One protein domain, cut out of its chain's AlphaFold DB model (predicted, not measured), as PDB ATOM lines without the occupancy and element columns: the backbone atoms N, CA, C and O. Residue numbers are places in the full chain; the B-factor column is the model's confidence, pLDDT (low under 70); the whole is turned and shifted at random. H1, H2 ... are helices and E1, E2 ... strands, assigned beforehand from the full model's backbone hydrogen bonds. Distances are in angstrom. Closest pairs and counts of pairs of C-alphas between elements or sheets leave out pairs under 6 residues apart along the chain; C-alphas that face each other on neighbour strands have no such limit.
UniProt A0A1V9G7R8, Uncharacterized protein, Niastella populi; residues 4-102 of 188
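Overview. This is residues 4 to 102 of the 188 residues of an uncharacterized protein of Niastella populi (UniProt A0A1V9G7R8). Two small antiparallel sheets spread apart as a loose V from the run of E3 into E4, with H2 across one end of the V, grazing both sheets. H1 lies beyond H2, clear of the strands, and a long loop, residues 43 to 72, swings out to 23 A from the mean of the C-alphas. The printed part has 99 residues with two named helices and seven named strands, in the order H1 H2 E1 E2 E3 E4 E5 E6 E7; the sheets run E1 E2 E4 and E3 E5 E6 E7. The class is mixed, helices and strands, with under half of the residues in named elements. The whole is compact, with a radius of gyration of the C-alphas of 13.2 A and spans of 39 by 32 by 24 A.

Arrangement. H1, residues 4 to 12, and H2, residues 19 to 28, only just touch, with 3 pairs of C-alphas within 8 A, the closest those of Ile 6 and Ile 22 at 6.8 A; they run opposite ways at a steep tilt of 58 degrees. In both helices every O i to N i+4 pair is within hydrogen-bond range. E1, residues 31 to 35, and E2, residues 38 to 42, form a hairpin, with N 33 and O 40 2.9 A apart. E3, residues 73 to 75, runs on into E4, residues 77 to 79, at 45 degrees. E4 is the antiparallel neighbour of E2, with N 78 and O 41 2.8 A apart. E5, residues 85 to 88, is antiparallel to E3, with N 74 and O 87 2.8 A apart. E5, E6, residues 93 to 95, and E7, residues 98 to 101, form a meander, each strand the antiparallel neighbour of the one before; N 94 and O 86 are 2.9 A apart, and N 95 and O 98 3.0 A. The sheet E3 E5 E6 E7 is only just strongly twisted, its C-alphas up to 4.4 A off its best plane. H2 only grazes this sheet with residues 20 to 24, and the sheet E1 E2 E4 with residues 24 to 28. E1 and E7 are apart.

Along the chain. H1 begins at C-alpha 4, (4.116, -0.155, -58.904), and is 12.0 A long; H2 is 13.9 A. E1 is 13.1 A, E2 12.7 A and E5 10.4 A. E7 ends at C-alpha 101, (9.338, 17.494, -39.072).

Size, cuts and confidence. The C-alphas of Leu 37 and Glu 66, the two farthest apart, are 40.0 A from each other. The printed part has no cut. The link from E2 to E3, 30 residues, is long. The mean pLDDT of the printed part is 78.7, and residues 47 to 70 are under 70.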
ATOM      1  N   LYS A   4       5.355   0.374 -58.328       91.31
ATOM      2  CA  LYS A   4       4.116  -0.155 -58.904       91.31
ATOM      3  C   LYS A   4       3.322  -0.982 -57.892       91.31
ATOM      4  O   LYS A   4       2.109  -0.832 -57.815       91.31
ATOM      5  N   GLU A   5       3.994  -1.839 -57.125       86.38
ATOM      6  CA  GLU A   5       3.362  -2.651 -56.075       86.38
ATOM      7  C   GLU A   5       2.817  -1.780 -54.935       86.38
ATOM      8  O   GLU A   5       1.713  -2.027 -54.454       86.38
ATOM      9  N   ILE A   6       3.547  -0.728 -54.542       86.19
ATOM     10  CA  ILE A   6       3.101   0.216 -53.506       86.19
ATOM     11  C   ILE A   6       1.839   0.942 -53.976       86.19
ATOM     12  O   ILE A   6       0.818   0.908 -53.295       86.19
ATOM     13  N   ARG A   7       1.873   1.541 -55.171       90.62
ATOM     14  CA  ARG A   7       0.717   2.245 -55.745       90.62
ATOM     15  C   ARG A   7      -0.490   1.324 -55.903       90.62
ATOM     16  O   ARG A   7      -1.594   1.719 -55.547       90.62
ATOM     17  N   GLN A   8      -0.284   0.099 -56.392       85.50
ATOM     18  CA  GLN A   8      -1.363  -0.882 -56.513       85.50
ATOM     19  C   GLN A   8      -1.972  -1.205 -55.146       85.50
ATOM     20  O   GLN A   8      -3.189  -1.232 -55.024       85.50
ATOM     21  N   THR A   9      -1.145  -1.343 -54.107       83.94
ATOM     22  CA  THR A   9      -1.626  -1.568 -52.738       83.94
ATOM     23  C   THR A   9      -2.519  -0.420 -52.259       83.94
ATOM     24  O   THR A   9      -3.567  -0.673 -51.674       83.94
ATOM     25  N   PHE A  10      -2.160   0.838 -52.531       84.50
ATOM     26  CA  PHE A  10      -3.010   1.986 -52.185       84.50
ATOM     27  C   PHE A  10      -4.355   1.935 -52.923       84.50
ATOM     28  O   PHE A  10      -5.402   2.095 -52.297       84.50
ATOM     29  N   ILE A  11      -4.337   1.632 -54.228       85.38
ATOM     30  CA  ILE A  11      -5.547   1.499 -55.060       85.38
ATOM     31  C   ILE A  11      -6.457   0.385 -54.538       85.38
ATOM     32  O   ILE A  11      -7.654   0.609 -54.363       85.38
ATOM     33  N   ASP A  12      -5.897  -0.793 -54.259       80.81
ATOM     34  CA  ASP A  12      -6.642  -1.971 -53.803       80.81
ATOM     35  C   ASP A  12      -7.340  -1.732 -52.456       80.81
ATOM     36  O   ASP A  12      -8.353  -2.361 -52.156       80.81
ATOM     37  N   ASN A  13      -6.823  -0.791 -51.661       73.69
ATOM     38  CA  ASN A  13      -7.380  -0.393 -50.370       73.69
ATOM     39  C   ASN A  13      -8.218   0.895 -50.439       73.69
ATOM     40  O   ASN A  13      -8.642   1.404 -49.404       73.69
ATOM     41  N   GLY A  14      -8.463   1.439 -51.638       78.50
ATOM     42  CA  GLY A  14      -9.235   2.671 -51.824       78.50
ATOM     43  C   GLY A  14      -8.582   3.921 -51.220       78.50
ATOM     44  O   GLY A  14      -9.270   4.916 -50.994       78.50
ATOM     45  N   ALA A  15      -7.276   3.879 -50.948       80.69
ATOM     46  CA  ALA A  15      -6.529   4.998 -50.394       80.69
ATOM     47  C   ALA A  15      -6.103   5.973 -51.510       80.69
ATOM     48  O   ALA A  15      -5.707   5.537 -52.598       80.69
ATOM     49  N   PRO A  16      -6.150   7.295 -51.270       85.25
ATOM     50  CA  PRO A  16      -5.607   8.266 -52.210       85.25
ATOM     51  C   PRO A  16      -4.086   8.118 -52.318       85.25
ATOM     52  O   PRO A  16      -3.402   7.809 -51.345       85.25
ATOM     53  N   ILE A  17      -3.557   8.351 -53.516       88.62
ATOM     54  CA  ILE A  17      -2.122   8.265 -53.789       88.62
ATOM     55  C   ILE A  17      -1.515   9.658 -53.663       88.62
ATOM     56  O   ILE A  17      -1.900  10.570 -54.395       88.62
ATOM     57  N   PHE A  18      -0.525   9.781 -52.785       93.38
ATOM     58  CA  PHE A  18       0.287  10.982 -52.630       93.38
ATOM     59  C   PHE A  18       1.762  10.617 -52.795       93.38
ATOM     60  O   PHE A  18       2.236   9.676 -52.160       93.38
ATOM     61  N   GLU A  19       2.487  11.344 -53.647       95.62
ATOM     62  CA  GLU A  19       3.896  11.048 -53.958       95.62
ATOM     63  C   GLU A  19       4.803  10.984 -52.716       95.62
ATOM     64  O   GLU A  19       5.521   9.989 -52.591       95.62
ATOM     65  N   PRO A  20       4.713  11.910 -51.734       95.62
ATOM     66  CA  PRO A  20       5.547  11.839 -50.529       95.62
ATOM     67  C   PRO A  20       5.377  10.537 -49.732       95.62
ATOM     68  O   PRO A  20       6.319  10.039 -49.115       95.62
ATOM     69  N   LEU A  21       4.184   9.937 -49.770       93.38
ATOM     70  CA  LEU A  21       3.896   8.671 -49.093       93.38
ATOM     71  C   LEU A  21       4.500   7.473 -49.830       93.38
ATOM     72  O   LEU A  21       4.977   6.525 -49.200       93.38
ATOM     73  N   ILE A  22       4.500   7.515 -51.165       94.31
ATOM     74  CA  ILE A  22       5.159   6.500 -51.993       94.31
ATOM     75  C   ILE A  22       6.667   6.538 -51.740       94.31
ATOM     76  O   ILE A  22       7.259   5.498 -51.448       94.31
ATOM     77  N   GLU A  23       7.258   7.734 -51.760       95.88
ATOM     78  CA  GLU A  23       8.677   7.952 -51.476       95.88
ATOM     79  C   GLU A  23       9.052   7.465 -50.072       95.88
ATOM     80  O   GLU A  23      10.016   6.710 -49.917       95.88
ATOM     81  N   PHE A  24       8.248   7.800 -49.054       95.62
ATOM     82  CA  PHE A  24       8.444   7.290 -47.698       95.62
ATOM     83  C   PHE A  24       8.439   5.759 -47.656       95.62
ATOM     84  O   PHE A  24       9.346   5.148 -47.091       95.62
ATOM     85  N   GLN A  25       7.444   5.114 -48.270       93.19
ATOM     86  CA  GLN A  25       7.343   3.655 -48.258       93.19
ATOM     87  C   GLN A  25       8.506   2.985 -49.005       93.19
ATOM     88  O   GLN A  25       8.918   1.887 -48.622       93.19
ATOM     89  N   GLN A  26       9.036   3.616 -50.056       93.75
ATOM     90  CA  GLN A  26      10.206   3.125 -50.785       93.75
ATOM     91  C   GLN A  26      11.496   3.271 -49.976       93.75
ATOM     92  O   GLN A  26      12.295   2.334 -49.948       93.75
ATOM     93  N   ALA A  27      11.695   4.421 -49.331       94.50
ATOM     94  CA  ALA A  27      12.931   4.743 -48.624       94.50
ATOM     95  C   ALA A  27      12.999   4.129 -47.218       94.50
ATOM     96  O   ALA A  27      14.045   3.631 -46.809       94.50
ATOM     97  N   PHE A  28      11.882   4.131 -46.490       93.81
ATOM     98  CA  PHE A  28      11.828   3.808 -45.060       93.81
ATOM     99  C   PHE A  28      10.891   2.648 -44.729       93.81
ATOM    100  O   PHE A  28      10.743   2.286 -43.563       93.81
ATOM    101  N   GLY A  29      10.270   2.024 -45.731       90.31
ATOM    102  CA  GLY A  29       9.409   0.865 -45.539       90.31
ATOM    103  C   GLY A  29      10.123  -0.289 -44.835       90.31
ATOM    104  O   GLY A  29      10.952  -0.981 -45.423       90.31
ATOM    105  N   GLY A  30       9.752  -0.540 -43.582       87.44
ATOM    106  CA  GLY A  30      10.352  -1.557 -42.725       87.44
ATOM    107  C   GLY A  30      11.519  -1.072 -41.865       87.44
ATOM    108  O   GLY A  30      12.086  -1.900 -41.156       87.44
ATOM    109  N   TYR A  31      11.854   0.221 -41.891       90.44
ATOM    110  CA  TYR A  31      12.825   0.828 -40.983       90.44
ATOM    111  C   TYR A  31      12.380   0.644 -39.525       90.44
ATOM    112  O   TYR A  31      11.195   0.764 -39.212       90.44
ATOM    113  N   ILE A  32      13.317   0.317 -38.632       90.50
ATOM    114  CA  ILE A  32      13.033   0.078 -37.214       90.50
ATOM    115  C   ILE A  32      13.876   1.030 -36.380       90.50
ATOM    116  O   ILE A  32      15.104   0.976 -36.425       90.50
ATOM    117  N   PHE A  33      13.195   1.837 -35.579       86.75
ATOM    118  CA  PHE A  33      13.786   2.654 -34.529       86.75
ATOM    119  C   PHE A  33      13.430   2.064 -33.159       86.75
ATOM    120  O   PHE A  33      12.379   1.442 -33.008       86.75
ATOM    121  N   TYR A  34      14.285   2.245 -32.153       85.25
ATOM    122  CA  TYR A  34      14.013   1.783 -30.790       85.25
ATOM    123  C   TYR A  34      13.838   2.976 -29.853       85.25
ATOM    124  O   TYR A  34      14.799   3.662 -29.515       85.25
ATOM    125  N   ALA A  35      12.611   3.184 -29.375       82.81
ATOM    126  CA  ALA A  35      12.348   4.082 -28.258       82.81
ATOM    127  C   ALA A  35      12.551   3.304 -26.951       82.81
ATOM    128  O   ALA A  35      11.682   2.545 -26.510       82.81
ATOM    129  N   VAL A  36      13.726   3.463 -26.336       82.19
ATOM    130  CA  VAL A  36      14.173   2.664 -25.182       82.19
ATOM    131  C   VAL A  36      14.247   1.175 -25.555       82.19
ATOM    132  O   VAL A  36      15.203   0.753 -26.193       82.19
ATOM    133  N   LEU A  37      13.241   0.376 -25.192       84.69
ATOM    134  CA  LEU A  37      13.147  -1.049 -25.529       84.69
ATOM    135  C   LEU A  37      11.979  -1.352 -26.480       84.69
ATOM    136  O   LEU A  37      11.804  -2.500 -26.884       84.69
ATOM    137  N   ALA A  38      11.166  -0.351 -26.828       88.50
ATOM    138  CA  ALA A  38      10.017  -0.525 -27.702       88.50
ATOM    139  C   ALA A  38      10.432  -0.322 -29.172       88.50
ATOM    140  O   ALA A  38      10.845   0.783 -29.533       88.50
ATOM    141  N   PRO A  39      10.319  -1.349 -30.038       90.62
ATOM    142  CA  PRO A  39      10.554  -1.173 -31.462       90.62
ATOM    143  C   PRO A  39       9.404  -0.382 -32.093       90.62
ATOM    144  O   PRO A  39       8.222  -0.660 -31.864       90.62
ATOM    145  N   ILE A  40       9.760   0.583 -32.927       91.31
ATOM    146  CA  ILE A  40       8.861   1.354 -33.778       91.31
ATOM    147  C   ILE A  40       9.232   1.008 -35.216       91.31
ATOM    148  O   ILE A  40      10.280   1.415 -35.715       91.31
ATOM    149  N   LYS A  41       8.402   0.182 -35.864       92.00
ATOM    150  CA  LYS A  41       8.610  -0.226 -37.256       92.00
ATOM    151  C   LYS A  41       7.827   0.693 -38.183       92.00
ATOM    152  O   LYS A  41       6.607   0.572 -38.268       92.00
ATOM    153  N   PHE A  42       8.530   1.540 -38.913       92.12
ATOM    154  CA  PHE A  42       7.952   2.472 -39.867       92.12
ATOM    155  C   PHE A  42       7.590   1.767 -41.174       92.12
ATOM    156  O   PHE A  42       8.405   1.066 -41.769       92.12
ATOM    157  N   SER A  43       6.332   1.882 -41.583       90.00
ATOM    158  CA  SER A  43       5.793   1.395 -42.853       90.00
ATOM    159  C   SER A  43       4.344   1.857 -42.977       90.00
ATOM    160  O   SER A  43       3.573   1.708 -42.028       90.00
ATOM    161  N   LEU A  44       3.951   2.320 -44.162       87.44
ATOM    162  CA  LEU A  44       2.541   2.513 -44.501       87.44
ATOM    163  C   LEU A  44       1.883   1.149 -44.750       87.44
ATOM    164  O   LEU A  44       0.783   0.885 -44.283       87.44
ATOM    165  N   ILE A  45       2.584   0.228 -45.418       83.50
ATOM    166  CA  ILE A  45       2.077  -1.118 -45.720       83.50
ATOM    167  C   ILE A  45       2.515  -2.097 -44.619       83.50
ATOM    168  O   ILE A  45       3.713  -2.319 -44.415       83.50
ATOM    169  N   LYS A  46       1.562  -2.697 -43.894       74.12
ATOM    170  CA  LYS A  46       1.811  -3.490 -42.673       74.12
ATOM    171  C   LYS A  46       1.410  -4.970 -42.849       74.12
ATOM    172  O   LYS A  46       0.238  -5.308 -42.767       74.12
ATOM    173  N   GLY A  47       2.380  -5.888 -42.969       57.91
ATOM    174  CA  GLY A  47       2.137  -7.347 -42.932       57.91
ATOM    175  C   GLY A  47       2.176  -8.048 -44.298       57.91
ATOM    176  O   GLY A  47       2.896  -7.605 -45.185       57.91
ATOM    177  N   ALA A  48       1.475  -9.184 -44.439       43.00
ATOM    178  CA  ALA A  48       1.596 -10.190 -45.516       43.00
ATOM    179  C   ALA A  48       1.131  -9.736 -46.925       43.00
ATOM    180  O   ALA A  48       0.368 -10.435 -47.584       43.00
ATOM    181  N   GLY A  49       1.567  -8.563 -47.387       41.31
ATOM    182  CA  GLY A  49       1.089  -7.944 -48.628       41.31
ATOM    183  C   GLY A  49      -0.245  -7.207 -48.476       41.31
ATOM    184  O   GLY A  49      -0.839  -6.822 -49.473       41.31
ATOM    185  N   GLY A  50      -0.710  -7.005 -47.241       38.44
ATOM    186  CA  GLY A  50      -1.874  -6.186 -46.926       38.44
ATOM    187  C   GLY A  50      -1.465  -4.862 -46.283       38.44
ATOM    188  O   GLY A  50      -0.592  -4.824 -45.418       38.44
ATOM    189  N   TYR A  51      -2.112  -3.782 -46.704       40.94
ATOM    190  CA  TYR A  51      -2.462  -2.666 -45.821       40.94
ATOM    191  C   TYR A  51      -3.519  -3.215 -44.818       40.94
ATOM    192  O   TYR A  51      -4.193  -4.183 -45.168       40.94
ATOM    193  N   PRO A  52      -3.582  -2.776 -43.548       46.94
ATOM    194  CA  PRO A  52      -3.784  -3.680 -42.400       46.94
ATOM    195  C   PRO A  52      -5.027  -4.594 -42.405       46.94
ATOM    196  O   PRO A  52      -6.069  -4.290 -42.967       46.94
ATOM    197  N   VAL A  53      -4.925  -5.699 -41.646       40.00
ATOM    198  CA  VAL A  53      -5.907  -6.797 -41.430       40.00
ATOM    199  C   VAL A  53      -7.319  -6.340 -40.995       40.00
ATOM    200  O   VAL A  53      -8.261  -7.129 -41.016       40.00
ATOM    201  N   TYR A  54      -7.495  -5.062 -40.662       39.47
ATOM    202  CA  TYR A  54      -8.796  -4.427 -40.496       39.47
ATOM    203  C   TYR A  54      -9.008  -3.461 -41.661       39.47
ATOM    204  O   TYR A  54      -8.283  -2.475 -41.782       39.47
ATOM    205  N   SER A  55     -10.027  -3.731 -42.476       37.66
ATOM    206  CA  SER A  55     -10.450  -3.039 -43.708       37.66
ATOM    207  C   SER A  55     -10.732  -1.528 -43.597       37.66
ATOM    208  O   SER A  55     -11.302  -0.946 -44.513       37.66
ATOM    209  N   ASN A  56     -10.369  -0.895 -42.480       36.41
ATOM    210  CA  ASN A  56     -10.678   0.486 -42.118       36.41
ATOM    211  C   ASN A  56      -9.407   1.296 -41.783       36.41
ATOM    212  O   ASN A  56      -9.479   2.281 -41.059       36.41
ATOM    213  N   THR A  57      -8.225   0.862 -42.227       39.75
ATOM    214  CA  THR A  57      -6.929   1.394 -41.762       39.75
ATOM    215  C   THR A  57      -6.298   2.471 -42.647       39.75
ATOM    216  O   THR A  57      -5.100   2.711 -42.576       39.75
ATOM    217  N   ALA A  58      -7.118   3.218 -43.379       39.78
ATOM    218  CA  ALA A  58      -6.958   4.665 -43.351       39.78
ATOM    219  C   ALA A  58      -7.896   5.144 -42.242       39.78
ATOM    220  O   ALA A  58      -9.100   5.266 -42.476       39.78
ATOM    221  N   VAL A  59      -7.391   5.352 -41.022       43.75
ATOM    222  CA  VAL A  59      -8.168   6.147 -40.070       43.75
ATOM    223  C   VAL A  59      -8.089   7.576 -40.598       43.75
ATOM    224  O   VAL A  59      -7.173   8.324 -40.284       43.75
ATOM    225  N   VAL A  60      -9.001   7.915 -41.511       42.94
ATOM    226  CA  VAL A  60      -9.224   9.296 -41.920       42.94
ATOM    227  C   VAL A  60      -9.949   9.944 -40.753       42.94
ATOM    228  O   VAL A  60     -11.177   9.944 -40.688       42.94
ATOM    229  N   GLU A  61      -9.186  10.405 -39.769       43.47
ATOM    230  CA  GLU A  61      -9.731  11.285 -38.748       43.47
ATOM    231  C   GLU A  61      -9.926  12.648 -39.402       43.47
ATOM    232  O   GLU A  61      -8.996  13.427 -39.586       43.47
ATOM    233  N   PHE A  62     -11.158  12.888 -39.849       42.84
ATOM    234  CA  PHE A  62     -11.609  14.212 -40.233       42.84
ATOM    235  C   PHE A  62     -11.839  15.001 -38.943       42.84
ATOM    236  O   PHE A  62     -12.952  15.014 -38.419       42.84
ATOM    237  N   GLU A  63     -10.809  15.648 -38.407       43.53
ATOM    238  CA  GLU A  63     -11.087  16.799 -37.555       43.53
ATOM    239  C   GLU A  63     -11.559  17.937 -38.466       43.53
ATOM    240  O   GLU A  63     -10.838  18.394 -39.357       43.53
ATOM    241  N   GLU A  64     -12.815  18.359 -38.294       41.53
ATOM    242  CA  GLU A  64     -13.317  19.586 -38.902       41.53
ATOM    243  C   GLU A  64     -12.450  20.753 -38.416       41.53
ATOM    244  O   GLU A  64     -12.579  21.204 -37.279       41.53
ATOM    245  N   SER A  65     -11.594  21.301 -39.277       44.41
ATOM    246  CA  SER A  65     -11.213  22.699 -39.124       44.41
ATOM    247  C   SER A  65     -11.262  23.408 -40.468       44.41
ATOM    248  O   SER A  65     -10.625  23.031 -41.455       44.41
ATOM    249  N   GLU A  66     -12.106  24.433 -40.510       49.06
ATOM    250  CA  GLU A  66     -12.151  25.421 -41.570       49.06
ATOM    251  C   GLU A  66     -10.761  26.080 -41.659       49.06
ATOM    252  O   GLU A  66     -10.451  27.016 -40.933       49.06
ATOM    253  N   PHE A  67      -9.925  25.575 -42.568       48.31
ATOM    254  CA  PHE A  67      -8.668  26.176 -43.024       48.31
ATOM    255  C   PHE A  67      -7.483  26.188 -42.034       48.31
ATOM    256  O   PHE A  67      -6.960  27.254 -41.724       48.31
ATOM    257  N   SER A  68      -6.960  25.016 -41.645       58.91
ATOM    258  CA  SER A  68      -5.514  24.866 -41.332       58.91
ATOM    259  C   SER A  68      -5.019  23.428 -41.131       58.91
ATOM    260  O   SER A  68      -3.809  23.218 -41.152       58.91
ATOM    261  N   SER A  69      -5.904  22.451 -40.921       64.00
ATOM    262  CA  SER A  69      -5.507  21.059 -40.649       64.00
ATOM    263  C   SER A  69      -5.362  20.235 -41.942       64.00
ATOM    264  O   SER A  69      -6.125  20.473 -42.886       64.00
ATOM    265  N   PRO A  70      -4.412  19.279 -42.016       69.38
ATOM    266  CA  PRO A  70      -4.303  18.371 -43.157       69.38
ATOM    267  C   PRO A  70      -5.559  17.508 -43.276       69.38
ATOM    268  O   PRO A  70      -6.245  17.226 -42.290       69.38
ATOM    269  N   LYS A  71      -5.883  17.098 -44.503       76.94
ATOM    270  CA  LYS A  71      -7.115  16.351 -44.771       76.94
ATOM    271  C   LYS A  71      -6.968  14.862 -44.459       76.94
ATOM    272  O   LYS A  71      -7.972  14.197 -44.194       76.94
ATOM    273  N   TYR A  72      -5.756  14.325 -44.549       82.38
ATOM    274  CA  TYR A  72      -5.482  12.908 -44.376       82.38
ATOM    275  C   TYR A  72      -4.300  12.700 -43.436       82.38
ATOM    276  O   TYR A  72      -3.218  13.214 -43.680       82.38
ATOM    277  N   PHE A  73      -4.485  11.852 -42.425       86.88
ATOM    278  CA  PHE A  73      -3.394  11.295 -41.633       86.88
ATOM    279  C   PHE A  73      -3.230   9.811 -41.954       86.88
ATOM    280  O   PHE A  73      -4.180   9.029 -41.919       86.88
ATOM    281  N   PHE A  74      -2.003   9.420 -42.274       88.50
ATOM    282  CA  PHE A  74      -1.623   8.054 -42.592       88.50
ATOM    283  C   PHE A  74      -0.776   7.498 -41.464       88.50
ATOM    284  O   PHE A  74       0.368   7.912 -41.285       88.50
ATOM    285  N   ASP A  75      -1.325   6.534 -40.726       89.56
ATOM    286  CA  ASP A  75      -0.570   5.795 -39.718       89.56
ATOM    287  C   ASP A  75       0.637   5.112 -40.382       89.56
ATOM    288  O   ASP A  75       0.499   4.236 -41.246       89.56
ATOM    289  N   CYS A  76       1.831   5.540 -39.976       91.06
ATOM    290  CA  CYS A  76       3.083   5.180 -40.621       91.06
ATOM    291  C   CYS A  76       3.968   4.271 -39.765       91.06
ATOM    292  O   CYS A  76       5.084   3.965 -40.190       91.06
ATOM    293  N   ALA A  77       3.502   3.791 -38.603       91.12
ATOM    294  CA  ALA A  77       4.304   2.921 -37.744       91.12
ATOM    295  C   ALA A  77       3.522   1.769 -37.099       91.12
ATOM    296  O   ALA A  77       2.340   1.842 -36.790       91.12
ATOM    297  N   THR A  78       4.202   0.650 -36.868       89.06
ATOM    298  CA  THR A  78       3.713  -0.445 -36.021       89.06
ATOM    299  C   THR A  78       4.553  -0.479 -34.757       89.06
ATOM    300  O   THR A  78       5.761  -0.718 -34.827       89.06
ATOM    301  N   THR A  79       3.930  -0.241 -33.605       88.19
ATOM    302  CA  THR A  79       4.635  -0.199 -32.323       88.19
ATOM    303  C   THR A  79       3.712  -0.491 -31.139       88.19
ATOM    304  O   THR A  79       2.495  -0.384 -31.253       88.19
ATOM    305  N   ASN A  80       4.319  -0.851 -30.005       86.88
ATOM    306  CA  ASN A  80       3.679  -0.889 -28.685       86.88
ATOM    307  C   ASN A  80       4.052   0.338 -27.829       86.88
ATOM    308  O   ASN A  80       3.711   0.392 -26.647       86.88
ATOM    309  N   TYR A  81       4.825   1.277 -28.382       87.94
ATOM    310  CA  TYR A  81       5.143   2.535 -27.723       87.94
ATOM    311  C   TYR A  81       3.871   3.388 -27.589       87.94
ATOM    312  O   TYR A  81       3.002   3.346 -28.456       87.94
ATOM    313  N   GLN A  82       3.734   4.121 -26.481       88.81
ATOM    314  CA  GLN A  82       2.523   4.885 -26.142       88.81
ATOM    315  C   GLN A  82       2.480   6.232 -26.882       88.81
ATOM    316  O   GLN A  82       2.466   7.279 -26.249       88.81
ATOM    317  N   MET A  83       2.537   6.184 -28.210       88.00
ATOM    318  CA  MET A  83       2.516   7.342 -29.103       88.00
ATOM    319  C   MET A  83       2.050   6.888 -30.484       88.00
ATOM    320  O   MET A  83       2.356   5.767 -30.909       88.00
ATOM    321  N   GLN A  84       1.321   7.748 -31.182       89.38
ATOM    322  CA  GLN A  84       0.901   7.516 -32.557       89.38
ATOM    323  C   GLN A  84       1.804   8.270 -33.535       89.38
ATOM    324  O   GLN A  84       2.260   9.375 -33.253       89.38
ATOM    325  N   PHE A  85       2.049   7.664 -34.695       92.06
ATOM    326  CA  PHE A  85       2.983   8.165 -35.699       92.06
ATOM    327  C   PHE A  85       2.276   8.281 -37.042       92.06
ATOM    328  O   PHE A  85       1.754   7.282 -37.550       92.06
ATOM    329  N   PHE A  86       2.285   9.478 -37.624       93.19
ATOM    330  CA  PHE A  86       1.552   9.750 -38.855       93.19
ATOM    331  C   PHE A  86       2.385  10.493 -39.894       93.19
ATOM    332  O   PHE A  86       3.355  11.185 -39.576       93.19
ATOM    333  N   LEU A  87       1.959  10.363 -41.147       94.06
ATOM    334  CA  LEU A  87       2.303  11.264 -42.240       94.06
ATOM    335  C   LEU A  87       1.029  11.910 -42.778       94.06
ATOM    336  O   LEU A  87       0.009  11.228 -42.850       94.06
ATOM    337  N   ASP A  88       1.079  13.174 -43.187       92.38
ATOM    338  CA  ASP A  88      -0.022  13.775 -43.949       92.38
ATOM    339  C   ASP A  88       0.133  13.593 -45.467       92.38
ATOM    340  O   ASP A  88       1.102  13.004 -45.956       92.38
ATOM    341  N   GLU A  89      -0.832  14.092 -46.244       90.31
ATOM    342  CA  GLU A  89      -0.771  14.046 -47.706       90.31
ATOM    343  C   GLU A  89       0.410  14.832 -48.327       90.31
ATOM    344  O   GLU A  89       0.759  14.590 -49.486       90.31
ATOM    345  N   GLN A  90       1.033  15.759 -47.586       94.62
ATOM    346  CA  GLN A  90       2.251  16.472 -47.990       94.62
ATOM    347  C   GLN A  90       3.532  15.760 -47.525       94.62
ATOM    348  O   GLN A  90       4.628  16.151 -47.930       94.62
ATOM    349  N   GLY A  91       3.412  14.693 -46.730       94.94
ATOM    350  CA  GLY A  91       4.528  13.933 -46.180       94.94
ATOM    351  C   GLY A  91       5.123  14.521 -44.902       94.94
ATOM    352  O   GLY A  91       6.188  14.060 -44.493       94.94
ATOM    353  N   VAL A  92       4.469  15.499 -44.265       96.19
ATOM    354  CA  VAL A  92       4.883  16.020 -42.952       96.19
ATOM    355  C   VAL A  92       4.728  14.912 -41.919       96.19
ATOM    356  O   VAL A  92       3.747  14.173 -41.937       96.19
ATOM    357  N   TYR A  93       5.711  14.782 -41.032       96.19
ATOM    358  CA  TYR A  93       5.750  13.755 -40.001       96.19
ATOM    359  C   TYR A  93       5.220  14.280 -38.666       96.19
ATOM    360  O   TYR A  93       5.638  15.344 -38.194       96.19
ATOM    361  N   TYR A  94       4.327  13.497 -38.058       94.25
ATOM    362  CA  TYR A  94       3.629  13.829 -36.821       94.25
ATOM    363  C   TYR A  94       3.817  12.749 -35.754       94.25
ATOM    364  O   TYR A  94       3.816  11.552 -36.056       94.25
ATOM    365  N   GLU A  95       3.876  13.195 -34.501       92.75
ATOM    366  CA  GLU A  95       3.819  12.371 -33.290       92.75
ATOM    367  C   GLU A  95       2.648  12.864 -32.435       92.75
ATOM    368  O   GLU A  95       2.585  14.048 -32.117       92.75
ATOM    369  N   ASP A  96       1.690  11.989 -32.114       89.81
ATOM    370  CA  ASP A  96       0.441  12.344 -31.411       89.81
ATOM    371  C   ASP A  96      -0.277  13.566 -32.029       89.81
ATOM    372  O   ASP A  96      -0.717  14.475 -31.328       89.81
ATOM    373  N   TYR A  97      -0.384  13.581 -33.366       87.12
ATOM    374  CA  TYR A  97      -0.968  14.663 -34.184       87.12
ATOM    375  C   TYR A  97      -0.223  15.999 -34.133       87.12
ATOM    376  O   TYR A  97      -0.672  16.982 -34.722       87.12
ATOM    377  N   GLU A  98       0.955  16.034 -33.516       91.06
ATOM    378  CA  GLU A  98       1.788  17.222 -33.486       91.06
ATOM    379  C   GLU A  98       2.879  17.156 -34.548       91.06
ATOM    380  O   GLU A  98       3.608  16.164 -34.610       91.06
ATOM    381  N   PRO A  99       3.030  18.191 -35.395       93.44
ATOM    382  CA  PRO A  99       4.035  18.160 -36.438       93.44
ATOM    383  C   PRO A  99       5.425  18.259 -35.810       93.44
ATOM    384  O   PRO A  99       5.728  19.163 -35.018       93.44
ATOM    385  N   ILE A 100       6.274  17.309 -36.183       94.62
ATOM    386  CA  ILE A 100       7.636  17.182 -35.668       94.62
ATOM    387  C   ILE A 100       8.652  17.619 -36.716       94.62
ATOM    388  O   ILE A 100       9.632  18.288 -36.378       94.62
ATOM    389  N   ALA A 101       8.422  17.241 -37.973       96.12
ATOM    390  CA  ALA A 101       9.338  17.494 -39.072       96.12
ATOM    391  C   ALA A 101       8.586  17.606 -40.402       96.12
ATOM    392  O   ALA A 101       7.570  16.944 -40.611       96.12
ATOM    393  N   SER A 102       9.111  18.390 -41.342       96.31
ATOM    394  CA  SER A 102       8.507  18.588 -42.664       96.31
ATOM    395  C   SER A 102       8.541  17.337 -43.540       96.31
ATOM    396  O   SER A 102       7.894  17.303 -44.579       96.31
TER     397      SER A 102